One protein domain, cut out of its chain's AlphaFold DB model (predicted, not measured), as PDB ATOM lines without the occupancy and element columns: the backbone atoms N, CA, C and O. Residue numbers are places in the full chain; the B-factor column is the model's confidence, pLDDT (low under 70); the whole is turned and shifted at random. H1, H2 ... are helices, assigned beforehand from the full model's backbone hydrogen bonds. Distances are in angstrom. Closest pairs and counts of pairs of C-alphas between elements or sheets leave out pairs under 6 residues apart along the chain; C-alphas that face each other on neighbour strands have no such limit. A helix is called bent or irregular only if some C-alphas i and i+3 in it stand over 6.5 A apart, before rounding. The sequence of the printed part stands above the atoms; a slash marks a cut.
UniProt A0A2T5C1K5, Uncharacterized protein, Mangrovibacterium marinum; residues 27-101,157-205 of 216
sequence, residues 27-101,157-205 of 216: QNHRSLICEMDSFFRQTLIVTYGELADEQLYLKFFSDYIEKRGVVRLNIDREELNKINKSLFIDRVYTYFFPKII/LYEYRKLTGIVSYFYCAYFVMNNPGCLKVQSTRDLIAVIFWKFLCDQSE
ATOM      1  N   GLN A  27     239.757 219.499 175.681       53.25
ATOM      2  CA  GLN A  27     240.761 220.492 176.086       53.25
ATOM      3  C   GLN A  27     241.220 220.275 177.535       53.25
ATOM      4  O   GLN A  27     242.424 220.308 177.788       53.25
ATOM      5  N   ASN A  28     240.296 219.972 178.453       63.50
ATOM      6  CA  ASN A  28     240.627 219.662 179.848       63.50
ATOM      7  C   ASN A  28     241.485 218.397 179.971       63.50
ATOM      8  O   ASN A  28     242.483 218.402 180.687       63.50
ATOM      9  N   HIS A  29     241.176 217.343 179.206       63.78
ATOM     10  CA  HIS A  29     241.976 216.113 179.186       63.78
ATOM     11  C   HIS A  29     243.423 216.368 178.790       63.78
ATOM     12  O   HIS A  29     244.336 215.875 179.445       63.78
ATOM     13  N   ARG A  30     243.643 217.164 177.741       67.12
ATOM     14  CA  ARG A  30     244.999 217.469 177.281       67.12
ATOM     15  C   ARG A  30     245.772 218.313 178.292       67.12
ATOM     16  O   ARG A  30     246.954 218.058 178.484       67.12
ATOM     17  N   SER A  31     245.112 219.269 178.950       76.12
ATOM     18  CA  SER A  31     245.724 220.054 180.032       76.12
ATOM     19  C   SER A  31     246.181 219.154 181.177       76.12
ATOM     20  O   SER A  31     247.336 219.219 181.584       76.12
ATOM     21  N   LEU A  32     245.310 218.253 181.633       74.06
ATOM     22  CA  LEU A  32     245.625 217.338 182.728       74.06
ATOM     23  C   LEU A  32     246.735 216.342 182.376       74.06
ATOM     24  O   LEU A  32     247.571 216.045 183.221       74.06
ATOM     25  N   ILE A  33     246.793 215.855 181.133       71.62
ATOM     26  CA  ILE A  33     247.900 215.000 180.674       71.62
ATOM     27  C   ILE A  33     249.226 215.771 180.697       71.62
ATOM     28  O   ILE A  33     250.233 215.234 181.151       71.62
ATOM     29  N   CYS A  34     249.235 217.035 180.265       78.38
ATOM     30  CA  CYS A  34     250.426 217.880 180.368       78.38
ATOM     31  C   CYS A  34     250.835 218.122 181.832       78.38
ATOM     32  O   CYS A  34     252.025 218.136 182.135       78.38
ATOM     33  N   GLU A  35     249.874 218.292 182.745       83.06
ATOM     34  CA  GLU A  35     250.148 218.408 184.184       83.06
ATOM     35  C   GLU A  35     250.758 217.120 184.751       83.06
ATOM     36  O   GLU A  35     251.739 217.190 185.492       83.06
ATOM     37  N   MET A  36     250.245 215.949 184.356       81.81
ATOM     38  CA  MET A  36     250.818 214.654 184.736       81.81
ATOM     39  C   MET A  36     252.260 214.501 184.251       81.81
ATOM     40  O   MET A  36     253.128 214.107 185.027       81.81
ATOM     41  N   ASP A  37     252.508 214.806 182.976       78.69
ATOM     42  CA  ASP A  37     253.827 214.707 182.344       78.69
ATOM     43  C   ASP A  37     254.829 215.665 183.004       78.69
ATOM     44  O   ASP A  37     255.928 215.263 183.382       78.69
ATOM     45  N   SER A  38     254.413 216.908 183.266       86.12
ATOM     46  CA  SER A  38     255.220 217.904 183.976       86.12
ATOM     47  C   SER A  38     255.554 217.467 185.407       86.12
ATOM     48  O   SER A  38     256.718 217.500 185.814       86.12
ATOM     49  N   PHE A  39     254.558 216.994 186.165       89.00
ATOM     50  CA  PHE A  39     254.757 216.478 187.521       89.00
ATOM     51  C   PHE A  39     255.714 215.281 187.531       89.00
ATOM     52  O   PHE A  39     256.612 215.186 188.374       89.00
ATOM     53  N   PHE A  40     255.547 214.375 186.569       83.94
ATOM     54  CA  PHE A  40     256.399 213.209 186.417       83.94
ATOM     55  C   PHE A  40     257.845 213.609 186.121       83.94
ATOM     56  O   PHE A  40     258.763 213.189 186.827       83.94
ATOM     57  N   ARG A  41     258.044 214.472 185.125       85.88
ATOM     58  CA  ARG A  41     259.354 215.000 184.753       85.88
ATOM     59  C   ARG A  41     260.037 215.656 185.945       85.88
ATOM     60  O   ARG A  41     261.189 215.345 186.227       85.88
ATOM     61  N   GLN A  42     259.318 216.490 186.693       90.31
ATOM     62  CA  GLN A  42     259.861 217.139 187.884       90.31
ATOM     63  C   GLN A  42     260.253 216.121 188.963       90.31
ATOM     64  O   GLN A  42     261.341 216.211 189.526       90.31
ATOM     65  N   THR A  43     259.412 215.114 189.208       90.88
ATOM     66  CA  THR A  43     259.703 214.020 190.152       90.88
ATOM     67  C   THR A  43     260.973 213.263 189.753       90.88
ATOM     68  O   THR A  43     261.814 212.942 190.601       90.88
ATOM     69  N   LEU A  44     261.147 212.997 188.455       89.94
ATOM     70  CA  LEU A  44     262.343 212.344 187.938       89.94
ATOM     71  C   LEU A  44     263.581 213.230 188.027       89.94
ATOM     72  O   LEU A  44     264.622 212.723 188.424       89.94
ATOM     73  N   ILE A  45     263.480 214.524 187.720       91.44
ATOM     74  CA  ILE A  45     264.598 215.471 187.849       91.44
ATOM     75  C   ILE A  45     265.070 215.536 189.301       91.44
ATOM     76  O   ILE A  45     266.263 215.439 189.575       91.44
ATOM     77  N   VAL A  46     264.139 215.626 190.254       92.00
ATOM     78  CA  VAL A  46     264.472 215.639 191.684       92.00
ATOM     79  C   VAL A  46     265.131 214.324 192.123       92.00
ATOM     80  O   VAL A  46     265.981 214.333 193.010       92.00
ATOM     81  N   THR A  47     264.768 213.192 191.510       89.81
ATOM     82  CA  THR A  47     265.300 211.872 191.887       89.81
ATOM     83  C   THR A  47     266.627 211.529 191.195       89.81
ATOM     84  O   THR A  47     267.512 210.944 191.818       89.81
ATOM     85  N   TYR A  48     266.772 211.858 189.911       90.50
ATOM     86  CA  TYR A  48     267.870 211.412 189.047       90.50
ATOM     87  C   TYR A  48     268.803 212.539 188.577       90.50
ATOM     88  O   TYR A  48     269.838 212.237 187.981       90.50
ATOM     89  N   GLY A  49     268.476 213.801 188.862       91.19
ATOM     90  CA  GLY A  49     269.199 214.981 188.388       91.19
ATOM     91  C   GLY A  49     268.699 215.499 187.037       91.19
ATOM     92  O   GLY A  49     267.732 214.995 186.468       91.19
ATOM     93  N   GLU A  50     269.363 216.529 186.515       91.25
ATOM     94  CA  GLU A  50     269.018 217.124 185.221       91.25
ATOM     95  C   GLU A  50     269.538 216.258 184.064       91.25
ATOM     96  O   GLU A  50     270.736 216.206 183.787       91.25
ATOM     97  N   LEU A  51     268.619 215.572 183.383       88.12
ATOM     98  CA  LEU A  51     268.865 214.805 182.161       88.12
ATOM     99  C   LEU A  51     267.848 215.215 181.089       88.12
ATOM    100  O   LEU A  51     266.826 215.834 181.393       88.12
ATOM    101  N   ALA A  52     268.104 214.845 179.831       84.81
ATOM    102  CA  ALA A  52     267.093 214.976 178.786       84.81
ATOM    103  C   ALA A  52     265.873 214.095 179.107       84.81
ATOM    104  O   ALA A  52     266.026 213.016 179.679       84.81
ATOM    105  N   ASP A  53     264.675 214.519 178.704       76.19
ATOM    106  CA  ASP A  53     263.416 213.857 179.076       76.19
ATOM    107  C   ASP A  53     263.434 212.355 178.757       76.19
ATOM    108  O   ASP A  53     263.196 211.525 179.633       76.19
ATOM    109  N   GLU A  54     263.835 211.983 177.539       75.31
ATOM    110  CA  GLU A  54     263.968 210.580 177.120       75.31
ATOM    111  C   GLU A  54     264.924 209.780 178.020       75.31
ATOM    112  O   GLU A  54     264.668 208.615 178.324       75.31
ATOM    113  N   GLN A  55     266.001 210.405 178.501       82.31
ATOM    114  CA  GLN A  55     266.966 209.768 179.398       82.31
ATOM    115  C   GLN A  55     266.411 209.606 180.814       82.31
ATOM    116  O   GLN A  55     266.677 208.580 181.439       82.31
ATOM    117  N   LEU A  56     265.629 210.569 181.315       85.25
ATOM    118  CA  LEU A  56     264.928 210.446 182.599       85.25
ATOM    119  C   LEU A  56     263.974 209.249 182.562       85.25
ATOM    120  O   LEU A  56     264.041 208.370 183.425       85.25
ATOM    121  N   TYR A  57     263.136 209.192 181.525       80.38
ATOM    122  CA  TYR A  57     262.190 208.109 181.286       80.38
ATOM    123  C   TYR A  57     262.895 206.746 181.216       80.38
ATOM    124  O   TYR A  57     262.563 205.834 181.978       80.38
ATOM    125  N   LEU A  58     263.910 206.615 180.354       79.75
ATOM    126  CA  LEU A  58     264.697 205.386 180.197       79.75
ATOM    127  C   LEU A  58     265.357 204.956 181.504       79.75
ATOM    128  O   LEU A  58     265.265 203.788 181.872       79.75
ATOM    129  N   LYS A  59     265.973 205.892 182.229       86.75
ATOM    130  CA  LYS A  59     266.642 205.606 183.498       86.75
ATOM    131  C   LYS A  59     265.667 205.082 184.544       86.75
ATOM    132  O   LYS A  59     265.959 204.068 185.167       86.75
ATOM    133  N   PHE A  60     264.504 205.721 184.703       87.00
ATOM    134  CA  PHE A  60     263.481 205.243 185.631       87.00
ATOM    135  C   PHE A  60     263.096 203.792 185.344       87.00
ATOM    136  O   PHE A  60     263.044 202.971 186.259       87.00
ATOM    137  N   PHE A  61     262.795 203.480 184.084       79.12
ATOM    138  CA  PHE A  61     262.318 202.148 183.765       79.12
ATOM    139  C   PHE A  61     263.440 201.116 183.837       79.12
ATOM    140  O   PHE A  61     263.194 200.048 184.378       79.12
ATOM    141  N   SER A  62     264.663 201.424 183.394       81.81
ATOM    142  CA  SER A  62     265.816 200.538 183.613       81.81
ATOM    143  C   SER A  62     265.977 200.204 185.096       81.81
ATOM    144  O   SER A  62     266.003 199.030 185.457       81.81
ATOM    145  N   ASP A  63     265.952 201.217 185.969       84.88
ATOM    146  CA  ASP A  63     266.002 201.034 187.420       84.88
ATOM    147  C   ASP A  63     264.833 200.170 187.929       84.88
ATOM    148  O   ASP A  63     265.031 199.308 188.786       84.88
ATOM    149  N   TYR A  64     263.618 200.370 187.405       81.94
ATOM    150  CA  TYR A  64     262.443 199.567 187.756       81.94
ATOM    151  C   TYR A  64     262.642 198.092 187.411       81.94
ATOM    152  O   TYR A  64     262.340 197.225 188.231       81.94
ATOM    153  N   ILE A  65     263.171 197.791 186.227       73.75
ATOM    154  CA  ILE A  65     263.431 196.421 185.780       73.75
ATOM    155  C   ILE A  65     264.543 195.786 186.621       73.75
ATOM    156  O   ILE A  65     264.343 194.718 187.206       73.75
ATOM    157  N   GLU A  66     265.691 196.455 186.728       79.31
ATOM    158  CA  GLU A  66     266.870 195.964 187.448       79.31
ATOM    159  C   GLU A  66     266.563 195.696 188.924       79.31
ATOM    160  O   GLU A  66     266.949 194.663 189.476       79.31
ATOM    161  N   LYS A  67     265.798 196.591 189.557       79.56
ATOM    162  CA  LYS A  67     265.411 196.496 190.970       79.56
ATOM    163  C   LYS A  67     264.105 195.730 191.181       79.56
ATOM    164  O   LYS A  67     263.566 195.744 192.286       79.56
ATOM    165  N   ARG A  68     263.583 195.056 190.149       73.94
ATOM    166  CA  ARG A  68     262.368 194.220 190.207       73.94
ATOM    167  C   ARG A  68     261.162 194.950 190.814       73.94
ATOM    168  O   ARG A  68     260.452 194.415 191.660       73.94
ATOM    169  N   GLY A  69     260.953 196.191 190.392       71.62
ATOM    170  CA  GLY A  69     259.871 197.070 190.827       71.62
ATOM    171  C   GLY A  69     260.158 197.874 192.096       71.62
ATOM    172  O   GLY A  69     259.334 198.699 192.487       71.62
ATOM    173  N   VAL A  70     261.320 197.687 192.732       79.56
ATOM    174  CA  VAL A  70     261.706 198.408 193.953       79.56
ATOM    175  C   VAL A  70     262.469 199.686 193.594       79.56
ATOM    176  O   VAL A  70     263.692 199.768 193.710       79.56
ATOM    177  N   VAL A  71     261.734 200.708 193.160       85.50
ATOM    178  CA  VAL A  71     262.260 202.061 192.909       85.50
ATOM    179  C   VAL A  71     261.616 203.027 193.891       85.50
ATOM    180  O   VAL A  71     260.407 202.995 194.086       85.50
ATOM    181  N   ARG A  72     262.420 203.889 194.519       87.50
ATOM    182  CA  ARG A  72     261.922 204.965 195.382       87.50
ATOM    183  C   ARG A  72     262.142 206.292 194.684       87.50
ATOM    184  O   ARG A  72     263.272 206.606 194.324       87.50
ATOM    185  N   LEU A  73     261.062 207.039 194.507       88.88
ATOM    186  CA  LEU A  73     261.089 208.390 193.962       88.88
ATOM    187  C   LEU A  73     260.845 209.395 195.084       88.88
ATOM    188  O   LEU A  73     260.171 209.078 196.068       88.88
ATOM    189  N   ASN A  74     261.375 210.606 194.934       88.50
ATOM    190  CA  ASN A  74     261.039 211.710 195.825       88.50
ATOM    191  C   ASN A  74     259.741 212.371 195.340       88.50
ATOM    192  O   ASN A  74     259.769 213.206 194.439       88.50
ATOM    193  N   ILE A  75     258.608 211.926 195.885       90.94
ATOM    194  CA  ILE A  75     257.272 212.286 195.398       90.94
ATOM    195  C   ILE A  75     256.666 213.385 196.274       90.94
ATOM    196  O   ILE A  75     256.502 213.200 197.481       90.94
ATOM    197  N   ASP A  76     256.235 214.482 195.652       91.44
ATOM    198  CA  ASP A  76     255.335 215.450 196.285       91.44
ATOM    199  C   ASP A  76     253.916 214.859 196.362       91.44
ATOM    200  O   ASP A  76     253.142 214.876 195.401       91.44
ATOM    201  N   ARG A  77     253.588 214.265 197.516       90.56
ATOM    202  CA  ARG A  77     252.311 213.564 197.729       90.56
ATOM    203  C   ARG A  77     251.109 214.514 197.711       90.56
ATOM    204  O   ARG A  77     250.010 214.068 197.378       90.56
ATOM    205  N   GLU A  78     251.284 215.785 198.077       90.31
ATOM    206  CA  GLU A  78     250.182 216.753 198.124       90.31
ATOM    207  C   GLU A  78     249.747 217.139 196.712       90.31
ATOM    208  O   GLU A  78     248.565 217.004 196.369       90.31
ATOM    209  N   GLU A  79     250.704 217.526 195.869       89.75
ATOM    210  CA  GLU A  79     250.424 217.896 194.483       89.75
ATOM    211  C   GLU A  79     249.973 216.672 193.664       89.75
ATOM    212  O   GLU A  79     248.995 216.762 192.916       89.75
ATOM    213  N   LEU A  80     250.565 215.491 193.897       88.75
ATOM    214  CA  LEU A  80     250.106 214.235 193.291       88.75
ATOM    215  C   LEU A  80     248.624 213.966 193.593       88.75
ATOM    216  O   LEU A  80     247.847 213.632 192.696       88.75
ATOM    217  N   ASN A  81     248.205 214.112 194.853       86.44
ATOM    218  CA  ASN A  81     246.821 213.863 195.254       86.44
ATOM    219  C   ASN A  81     245.851 214.888 194.649       86.44
ATOM    220  O   ASN A  81     244.732 214.536 194.268       86.44
ATOM    221  N   LYS A  82     246.270 216.153 194.545       87.44
ATOM    222  CA  LYS A  82     245.493 217.222 193.909       87.44
ATOM    223  C   LYS A  82     245.242 216.918 192.431       87.44
ATOM    224  O   LYS A  82     244.082 216.897 192.022       87.44
ATOM    225  N   ILE A  83     246.286 216.599 191.667       85.00
ATOM    226  CA  ILE A  83     246.158 216.253 190.242       85.00
ATOM    227  C   ILE A  83     245.336 214.960 190.078       85.00
ATOM    228  O   ILE A  83     244.428 214.902 189.249       85.00
ATOM    229  N   ASN A  84     245.560 213.943 190.922       82.75
ATOM    230  CA  ASN A  84     244.825 212.671 190.867       82.75
ATOM    231  C   ASN A  84     243.306 212.843 191.051       82.75
ATOM    232  O   ASN A  84     242.520 212.155 190.397       82.75
ATOM    233  N   LYS A  85     242.876 213.771 191.916       81.94
ATOM    234  CA  LYS A  85     241.453 214.096 192.087       81.94
ATOM    235  C   LYS A  85     240.855 214.711 190.823       81.94
ATOM    236  O   LYS A  85     239.767 214.303 190.423       81.94
ATOM    237  N   SER A  86     241.565 215.635 190.176       80.00
ATOM    238  CA  SER A  86     241.124 216.244 188.914       80.00
ATOM    239  C   SER A  86     240.998 215.201 187.798       80.00
ATOM    240  O   SER A  86     239.977 215.138 187.117       80.00
ATOM    241  N   LEU A  87     241.976 214.296 187.685       72.81
ATOM    242  CA  LEU A  87     241.965 213.196 186.713       72.81
ATOM    243  C   LEU A  87     240.779 212.245 186.893       72.81
ATOM    244  O   LEU A  87     240.218 211.755 185.907       72.81
ATOM    245  N   PHE A  88     240.384 211.986 188.143       68.75
ATOM    246  CA  PHE A  88     239.207 211.178 188.450       68.75
ATOM    247  C   PHE A  88     237.909 211.862 188.006       68.75
ATOM    248  O   PHE A  88     237.078 211.224 187.358       68.75
ATOM    249  N   ILE A  89     237.756 213.157 188.301       67.94
ATOM    250  CA  ILE A  89     236.583 213.950 187.902       67.94
ATOM    251  C   ILE A  89     236.434 213.951 186.376       67.94
ATOM    252  O   ILE A  89     235.346 213.690 185.862       67.94
ATOM    253  N   ASP A  90     237.539 214.145 185.654       63.25
ATOM    254  CA  ASP A  90     237.545 214.186 184.190       63.25
ATOM    255  C   ASP A  90     237.563 212.797 183.523       63.25
ATOM    256  O   ASP A  90     237.553 212.696 182.294       63.25
ATOM    257  N   ARG A  91     237.521 211.707 184.306       63.59
ATOM    258  CA  ARG A  91     237.480 210.307 183.831       63.59
ATOM    259  C   ARG A  91     238.633 209.937 182.893       63.59
ATOM    260  O   ARG A  91     238.490 209.050 182.048       63.59
ATOM    261  N   VAL A  92     239.787 210.577 183.064       60.97
ATOM    262  CA  VAL A  92     240.960 210.394 182.197       60.97
ATOM    263  C   VAL A  92     241.430 208.936 182.217       60.97
ATOM    264  O   VAL A  92     241.681 208.346 181.171       60.97
ATOM    265  N   TYR A  93     241.438 208.287 183.383       58.06
ATOM    266  CA  TYR A  93     241.866 206.887 183.503       58.06
ATOM    267  C   TYR A  93     240.977 205.898 182.740       58.06
ATOM    268  O   TYR A  93     241.481 204.933 182.161       58.06
ATOM    269  N   THR A  94     239.667 206.158 182.676       55.84
ATOM    270  CA  THR A  94     238.708 205.318 181.945       55.84
ATOM    271  C   THR A  94     238.928 205.378 180.432       55.84
ATOM    272  O   THR A  94     238.533 204.460 179.725       55.84
ATOM    273  N   TYR A  95     239.571 206.427 179.916       55.50
ATOM    274  CA  TYR A  95     239.895 206.534 178.496       55.50
ATOM    275  C   TYR A  95     241.094 205.663 178.086       55.50
ATOM    276  O   TYR A  95     241.119 205.162 176.962       55.50
ATOM    277  N   PHE A  96     242.074 205.467 178.973       53.62
ATOM    278  CA  PHE A  96     243.351 204.828 178.626       53.62
ATOM    279  C   PHE A  96     243.408 203.326 178.923       53.62
ATOM    280  O   PHE A  96     243.919 202.569 178.102       53.62
ATOM    281  N   PHE A  97     242.870 202.866 180.056       51.59
ATOM    282  CA  PHE A  97     243.014 201.461 180.470       51.59
ATOM    283  C   PHE A  97     242.222 200.435 179.649       51.59
ATOM    284  O   PHE A  97     242.784 199.380 179.362       51.59
ATOM    285  N   PRO A  98     240.976 200.702 179.206       48.75
ATOM    286  CA  PRO A  98     240.246 199.770 178.340       48.75
ATOM    287  C   PRO A  98     240.908 199.558 176.975       48.75
ATOM    288  O   PRO A  98     240.561 198.627 176.262       48.75
ATOM    289  N   LYS A  99     241.852 200.430 176.608       48.34
ATOM    290  CA  LYS A  99     242.603 200.365 175.357       48.34
ATOM    291  C   LYS A  99     243.855 199.503 175.469       48.34
ATOM    292  O   LYS A  99     244.668 199.530 174.561       48.34
ATOM    293  N   ILE A 100     244.072 198.777 176.562       48.06
ATOM    294  CA  ILE A 100     245.185 197.831 176.677       48.06
ATOM    295  C   ILE A 100     244.581 196.442 176.779       48.06
ATOM    296  O   ILE A 100     243.953 196.109 177.783       48.06
ATOM    297  N   ILE A 101     244.783 195.630 175.747       45.59
ATOM    298  CA  ILE A 101     244.318 194.246 175.730       45.59
ATOM    299  C   ILE A 101     245.543 193.347 175.590       45.59
ATOM    300  O   ILE A 101     246.302 193.442 174.624       45.59
ATOM    301  N   LEU A 157     260.292 190.374 176.367       51.00
ATOM    302  CA  LEU A 157     259.031 190.528 177.104       51.00
ATOM    303  C   LEU A 157     258.342 189.167 177.343       51.00
ATOM    304  O   LEU A 157     257.758 188.924 178.402       51.00
ATOM    305  N   TYR A 158     258.483 188.243 176.388       48.72
ATOM    306  CA  TYR A 158     258.008 186.863 176.496       48.72
ATOM    307  C   TYR A 158     258.837 186.014 177.471       48.72
ATOM    308  O   TYR A 158     258.260 185.349 178.333       48.72
ATOM    309  N   GLU A 159     260.169 186.023 177.365       49.41
ATOM    310  CA  GLU A 159     261.028 185.277 178.298       49.41
ATOM    311  C   GLU A 159     260.847 185.791 179.730       49.41
ATOM    312  O   GLU A 159     260.736 185.000 180.666       49.41
ATOM    313  N   TYR A 160     260.680 187.103 179.907       50.53
ATOM    314  CA  TYR A 160     260.356 187.684 181.204       50.53
ATOM    315  C   TYR A 160     259.006 187.192 181.750       50.53
ATOM    316  O   TYR A 160     258.932 186.762 182.905       50.53
ATOM    317  N   ARG A 161     257.941 187.178 180.930       47.59
ATOM    318  CA  ARG A 161     256.634 186.601 181.312       47.59
ATOM    319  C   ARG A 161     256.774 185.148 181.744       47.59
ATOM    320  O   ARG A 161     256.197 184.750 182.749       47.59
ATOM    321  N   LYS A 162     257.533 184.352 180.993       45.16
ATOM    322  CA  LYS A 162     257.766 182.933 181.283       45.16
ATOM    323  C   LYS A 162     258.483 182.734 182.621       45.16
ATOM    324  O   LYS A 162     258.184 181.778 183.328       45.16
ATOM    325  N   LEU A 163     259.397 183.638 182.971       42.94
ATOM    326  CA  LEU A 163     260.143 183.605 184.229       42.94
ATOM    327  C   LEU A 163     259.327 184.095 185.435       42.94
ATOM    328  O   LEU A 163     259.562 183.633 186.547       42.94
ATOM    329  N   THR A 164     258.395 185.029 185.235       41.81
ATOM    330  CA  THR A 164     257.732 185.750 186.340       41.81
ATOM    331  C   THR A 164     256.231 185.506 186.462       41.81
ATOM    332  O   THR A 164     255.634 185.874 187.469       41.81
ATOM    333  N   GLY A 165     255.604 184.898 185.454       34.94
ATOM    334  CA  GLY A 165     254.160 184.665 185.389       34.94
ATOM    335  C   GLY A 165     253.314 185.927 185.180       34.94
ATOM    336  O   GLY A 165     252.100 185.814 185.029       34.94
ATOM    337  N   ILE A 166     253.920 187.121 185.146       39.81
ATOM    338  CA  ILE A 166     253.224 188.412 185.083       39.81
ATOM    339  C   ILE A 166     253.887 189.298 184.025       39.81
ATOM    340  O   ILE A 166     255.091 189.534 184.065       39.81
ATOM    341  N   VAL A 167     253.093 189.857 183.108       50.09
ATOM    342  CA  VAL A 167     253.513 191.012 182.298       50.09
ATOM    343  C   VAL A 167     252.918 192.250 182.941       50.09
ATOM    344  O   VAL A 167     251.742 192.553 182.766       50.09
ATOM    345  N   SER A 168     253.713 192.941 183.751       56.66
ATOM    346  CA  SER A 168     253.287 194.217 184.322       56.66
ATOM    347  C   SER A 168     253.391 195.315 183.258       56.66
ATOM    348  O   SER A 168     254.330 195.326 182.459       56.66
ATOM    349  N   TYR A 169     252.443 196.259 183.258       60.84
ATOM    350  CA  TYR A 169     252.399 197.402 182.336       60.84
ATOM    351  C   TYR A 169     253.725 198.189 182.285       60.84
ATOM    352  O   TYR A 169     254.065 198.767 181.255       60.84
ATOM    353  N   PHE A 170     254.516 198.153 183.363       61.78
ATOM    354  CA  PHE A 170     255.840 198.776 183.428       61.78
ATOM    355  C   PHE A 170     256.870 198.135 182.496       61.78
ATOM    356  O   PHE A 170     257.683 198.845 181.912       61.78
ATOM    357  N   TYR A 171     256.814 196.814 182.309       64.38
ATOM    358  CA  TYR A 171     257.696 196.111 181.377       64.38
ATOM    359  C   TYR A 171     257.359 196.515 179.945       64.38
ATOM    360  O   TYR A 171     258.239 196.919 179.193       64.38
ATOM    361  N   CYS A 172     256.072 196.515 179.594       62.09
ATOM    362  CA  CYS A 172     255.597 197.011 178.303       62.09
ATOM    363  C   CYS A 172     256.095 198.426 178.012       62.09
ATOM    364  O   CYS A 172     256.661 198.669 176.950       62.09
ATOM    365  N   ALA A 173     255.937 199.346 178.960       67.31
ATOM    366  CA  ALA A 173     256.374 200.719 178.777       67.31
ATOM    367  C   ALA A 173     257.906 200.844 178.647       67.31
ATOM    368  O   ALA A 173     258.363 201.528 177.734       67.31
ATOM    369  N   TYR A 174     258.696 200.112 179.447       67.44
ATOM    370  CA  TYR A 174     260.158 200.057 179.296       67.44
ATOM    371  C   TYR A 174     260.577 199.688 177.873       67.44
ATOM    372  O   TYR A 174     261.382 200.370 177.237       67.44
ATOM    373  N   PHE A 175     260.009 198.607 177.353       62.19
ATOM    374  CA  PHE A 175     260.390 198.105 176.047       62.19
ATOM    375  C   PHE A 175     259.911 199.027 174.906       62.19
ATOM    376  O   PHE A 175     260.594 199.164 173.888       62.19
ATOM    377  N   VAL A 176     258.752 199.680 175.067       64.81
ATOM    378  CA  VAL A 176     258.186 200.628 174.089       64.81
ATOM    379  C   VAL A 176     259.080 201.854 173.935       64.81
ATOM    380  O   VAL A 176     259.326 202.304 172.819       64.81
ATOM    381  N   MET A 177     259.604 202.381 175.040       66.44
ATOM    382  CA  MET A 177     260.519 203.523 175.004       66.44
ATOM    383  C   MET A 177     261.862 203.207 174.342       66.44
ATOM    384  O   MET A 177     262.477 204.095 173.763       66.44
ATOM    385  N   ASN A 178     262.313 201.953 174.415       62.44
ATOM    386  CA  ASN A 178     263.555 201.514 173.780       62.44
ATOM    387  C   ASN A 178     263.417 201.304 172.258       62.44
ATOM    388  O   ASN A 178     264.411 201.012 171.596       62.44
ATOM    389  N   ASN A 179     262.215 201.459 171.681       60.25
ATOM    390  CA  ASN A 179     262.001 201.363 170.237       60.25
ATOM    391  C   ASN A 179     261.882 202.750 169.575       60.25
ATOM    392  O   ASN A 179     260.882 203.455 169.777       60.25
ATOM    393  N   PRO A 180     262.858 203.145 168.734       50.97
ATOM    394  CA  PRO A 180     262.845 204.429 168.043       50.97
ATOM    395  C   PRO A 180     261.736 204.456 166.983       50.97
ATOM    396  O   PRO A 180     261.890 203.979 165.865       50.97
ATOM    397  N   GLY A 181     260.589 205.021 167.350       54.47
ATOM    398  CA  GLY A 181     259.390 205.090 166.509       54.47
ATOM    399  C   GLY A 181     258.121 205.119 167.349       54.47
ATOM    400  O   GLY A 181     257.252 205.957 167.122       54.47
ATOM    401  N   CYS A 182     258.072 204.308 168.407       55.66
ATOM    402  CA  CYS A 182     256.915 204.229 169.294       55.66
ATOM    403  C   CYS A 182     256.685 205.539 170.063       55.66
ATOM    404  O   CYS A 182     255.554 205.998 170.182       55.66
ATOM    405  N   LEU A 183     257.754 206.212 170.502       61.22
ATOM    406  CA  LEU A 183     257.657 207.510 171.184       61.22
ATOM    407  C   LEU A 183     257.210 208.668 170.283       61.22
ATOM    408  O   LEU A 183     256.851 209.730 170.792       61.22
ATOM    409  N   LYS A 184     257.195 208.491 168.953       58.78
ATOM    410  CA  LYS A 184     256.657 209.500 168.025       58.78
ATOM    411  C   LYS A 184     255.125 209.532 168.041       58.78
ATOM    412  O   LYS A 184     254.536 210.525 167.624       58.78
ATOM    413  N   VAL A 185     254.490 208.479 168.553       58.69
ATOM    414  CA  VAL A 185     253.037 208.324 168.612       58.69
ATOM    415  C   VAL A 185     252.506 208.925 169.915       58.69
ATOM    416  O   VAL A 185     252.870 208.491 171.006       58.69
ATOM    417  N   GLN A 186     251.604 209.909 169.817       62.56
ATOM    418  CA  GLN A 186     251.056 210.596 170.996       62.56
ATOM    419  C   GLN A 186     250.344 209.638 171.962       62.56
ATOM    420  O   GLN A 186     250.594 209.699 173.160       62.56
ATOM    421  N   SER A 187     249.528 208.707 171.458       58.25
ATOM    422  CA  SER A 187     248.801 207.747 172.302       58.25
ATOM    423  C   SER A 187     249.730 206.831 173.101       58.25
ATOM    424  O   SER A 187     249.401 206.431 174.215       58.25
ATOM    425  N   THR A 188     250.907 206.520 172.558       62.34
ATOM    426  CA  THR A 188     251.940 205.750 173.250       62.34
ATOM    427  C   THR A 188     252.562 206.548 174.393       62.34
ATOM    428  O   THR A 188     252.757 205.998 175.475       62.34
ATOM    429  N   ARG A 189     252.820 207.848 174.197       68.50
ATOM    430  CA  ARG A 189     253.306 208.736 175.265       68.50
ATOM    431  C   ARG A 189     252.271 208.915 176.371       68.50
ATOM    432  O   ARG A 189     252.610 208.759 177.539       68.50
ATOM    433  N   ASP A 190     251.015 209.151 176.005       65.75
ATOM    434  CA  ASP A 190     249.924 209.295 176.973       65.75
ATOM    435  C   ASP A 190     249.753 208.016 177.813       65.75
ATOM    436  O   ASP A 190     249.585 208.071 179.030       65.75
ATOM    437  N   LEU A 191     249.866 206.842 177.181       68.25
ATOM    438  CA  LEU A 191     249.836 205.553 177.870       68.25
ATOM    439  C   LEU A 191     250.983 205.414 178.880       68.25
ATOM    440  O   LEU A 191     250.758 205.015 180.023       68.25
ATOM    441  N   ILE A 192     252.208 205.730 178.461       71.81
ATOM    442  CA  ILE A 192     253.390 205.694 179.326       71.81
ATOM    443  C   ILE A 192     253.179 206.615 180.541       71.81
ATOM    444  O   ILE A 192     253.378 206.175 181.675       71.81
ATOM    445  N   ALA A 193     252.680 207.837 180.326       73.31
ATOM    446  CA  ALA A 193     252.361 208.792 181.390       73.31
ATOM    447  C   ALA A 193     251.340 208.232 182.396       73.31
ATOM    448  O   ALA A 193     251.509 208.370 183.607       73.31
ATOM    449  N   VAL A 194     250.310 207.531 181.924       71.25
ATOM    450  CA  VAL A 194     249.302 206.898 182.788       71.25
ATOM    451  C   VAL A 194     249.880 205.728 183.593       71.25
ATOM    452  O   VAL A 194     249.577 205.593 184.781       71.25
ATOM    453  N   ILE A 195     250.731 204.897 182.983       73.69
ATOM    454  CA  ILE A 195     251.422 203.792 183.670       73.69
ATOM    455  C   ILE A 195     252.306 204.345 184.792       73.69
ATOM    456  O   ILE A 195     252.262 203.847 185.919       73.69
ATOM    457  N   PHE A 196     253.047 205.418 184.526       78.38
ATOM    458  CA  PHE A 196     253.818 206.110 185.553       78.38
ATOM    459  C   PHE A 196     252.963 206.701 186.654       78.38
ATOM    460  O   PHE A 196     253.301 206.578 187.827       78.38
ATOM    461  N   TRP A 197     251.847 207.326 186.302       79.69
ATOM    462  CA  TRP A 197     250.971 207.912 187.300       79.69
ATOM    463  C   TRP A 197     250.464 206.866 188.283       79.69
ATOM    464  O   TRP A 197     250.482 207.076 189.496       79.69
ATOM    465  N   LYS A 198     250.107 205.684 187.769       77.38
ATOM    466  CA  LYS A 198     249.764 204.543 188.610       77.38
ATOM    467  C   LYS A 198     250.903 204.170 189.566       77.38
ATOM    468  O   LYS A 198     250.627 203.943 190.739       77.38
ATOM    469  N   PHE A 199     252.158 204.147 189.106       81.12
ATOM    470  CA  PHE A 199     253.313 203.887 189.979       81.12
ATOM    471  C   PHE A 199     253.390 204.871 191.141       81.12
ATOM    472  O   PHE A 199     253.569 204.468 192.288       81.12
ATOM    473  N   LEU A 200     253.268 206.163 190.835       84.50
ATOM    474  CA  LEU A 200     253.372 207.234 191.820       84.50
ATOM    475  C   LEU A 200     252.253 207.138 192.852       84.50
ATOM    476  O   LEU A 200     252.512 207.270 194.050       84.50
ATOM    477  N   CYS A 201     251.030 206.859 192.398       82.69
ATOM    478  CA  CYS A 201     249.896 206.600 193.270       82.69
ATOM    479  C   CYS A 201     250.146 205.389 194.176       82.69
ATOM    480  O   CYS A 201     249.978 205.514 195.386       82.69
ATOM    481  N   ASP A 202     250.617 204.266 193.626       80.62
ATOM    482  CA  ASP A 202     250.904 203.051 194.396       80.62
ATOM    483  C   ASP A 202     252.011 203.299 195.448       80.62
ATOM    484  O   ASP A 202     251.831 202.966 196.617       80.62
ATOM    485  N   GLN A 203     253.122 203.953 195.076       82.94
ATOM    486  CA  GLN A 203     254.209 204.337 195.999       82.94
ATOM    487  C   GLN A 203     253.754 205.320 197.084       82.94
ATOM    488  O   GLN A 203     254.296 205.331 198.187       82.94
ATOM    489  N   SER A 204     252.773 206.161 196.763       85.31
ATOM    490  CA  SER A 204     252.241 207.176 197.670       85.31
ATOM    491  C   SER A 204     251.012 206.708 198.437       85.31
ATOM    492  O   SER A 204     250.437 207.524 199.153       85.31
ATOM    493  N   GLU A 205     250.604 205.441 198.314       84.75
ATOM    494  CA  GLU A 205     249.390 204.886 198.934       84.75
ATOM    495  C   GLU A 205     248.118 205.685 198.575       84.75
ATOM    496  O   GLU A 205     247.146 205.746 199.328       84.75
TER     497      GLU A 205
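AT A GLANCE: This is residues 27 to 101 and 157 to 205 of the 216 residues of an uncharacterized protein of Mangrovibacterium marinum (UniProt A0A2T5C1K5). The longest helix, H1, crosses the helix H7, which runs through the middle of the domain, and the other helices stand round H7 in an incomplete ring. H3 lies alongside one part of H1, H2 crosses near its other end and meets H6, H4 is on the side of H7 away from H2, and H5 is the farthest out, beyond H6. The printed part has 124 residues with seven named helices, H1 to H7 in chain order, and no named strand; the class is all helix. The whole is compact, with a radius of gyration of the C-alphas of 14.3 A and spans of 39 by 33 by 30 A.

HOW THE PARTS SIT: H1, residues 27 to 48, touches H7, residues 186 to 203, at a steep tilt of 59 degrees, the same way, through residues 33 to 40 of H1 and 190 to 197 of H7 alone; the closest C-alphas, of Asp 37 and Ala 193, are 6.2 A apart. With residues 32 to 39 alone H1 touches H3, residues 77 to 89, at a shallow tilt of 22 degrees, opposite ways, closest at the C-alphas of Leu 32 and Leu 87, 6.8 A. With residues 41 to 48 alone it touches H2, residues 53 to 66, at a steep tilt of 65 degrees, closest at the C-alphas of Leu 44 and Leu 56, 6.2 A. H2 touches H6, residues 169 to 177, at a steep tilt of 45 degrees, opposite ways; the C-alphas of Phe 61 and Tyr 174 are closest, 5.4 A. H6 and H7 form a helical hairpin at 41 degrees, closest at the C-alphas of Ala 173 and Ile 192, 5.8 A. H4, residues 92 to 99, only just touches H7, with 3 pairs of C-alphas within 8 A, closest at Phe 96 and Leu 191, 6.6 A. H5, residues 157 to 164, and H6 form a helical hairpin but only just touch, with 3 pairs of C-alphas within 8 A, closest at Leu 157 and Tyr 171, 7.2 A. H5 and H7 are apart. The helix packing is mostly crossed: of 7 touching pairs, 2 are at a shallow tilt. Every O i to N i+4 pair is within hydrogen-bond range in H1, H2, H3, H5, H6 and H7; in H4 1 of 4 is, beside 3 of 5 O i to N i+3 pairs.

IN THESE COORDINATES: H1 is 31.4 A long from C-alpha 27 at (240.761, 220.492, 176.086) to C-alpha 48. H7 is 26.0 A long and ends with C-alpha 203 at (254.209, 204.337, 195.999). H2 measures 20.1 A and H3 18.5 A. H4 is only just irregular: C-alphas 95 and 98 are 6.8 A apart.

THE WHOLE: The C-alphas of Gln 27 and Leu 163 are the farthest apart, 42.5 A. Residues 102 to 156 are cut out, and C-alphas 101 and 157 are 15.2 A apart across the cut. Of the links that are printed whole, none is long. Mean pLDDT of the printed part is 71.9; residues 27 to 30, 88 to 101 and 157 to 191 are under 70.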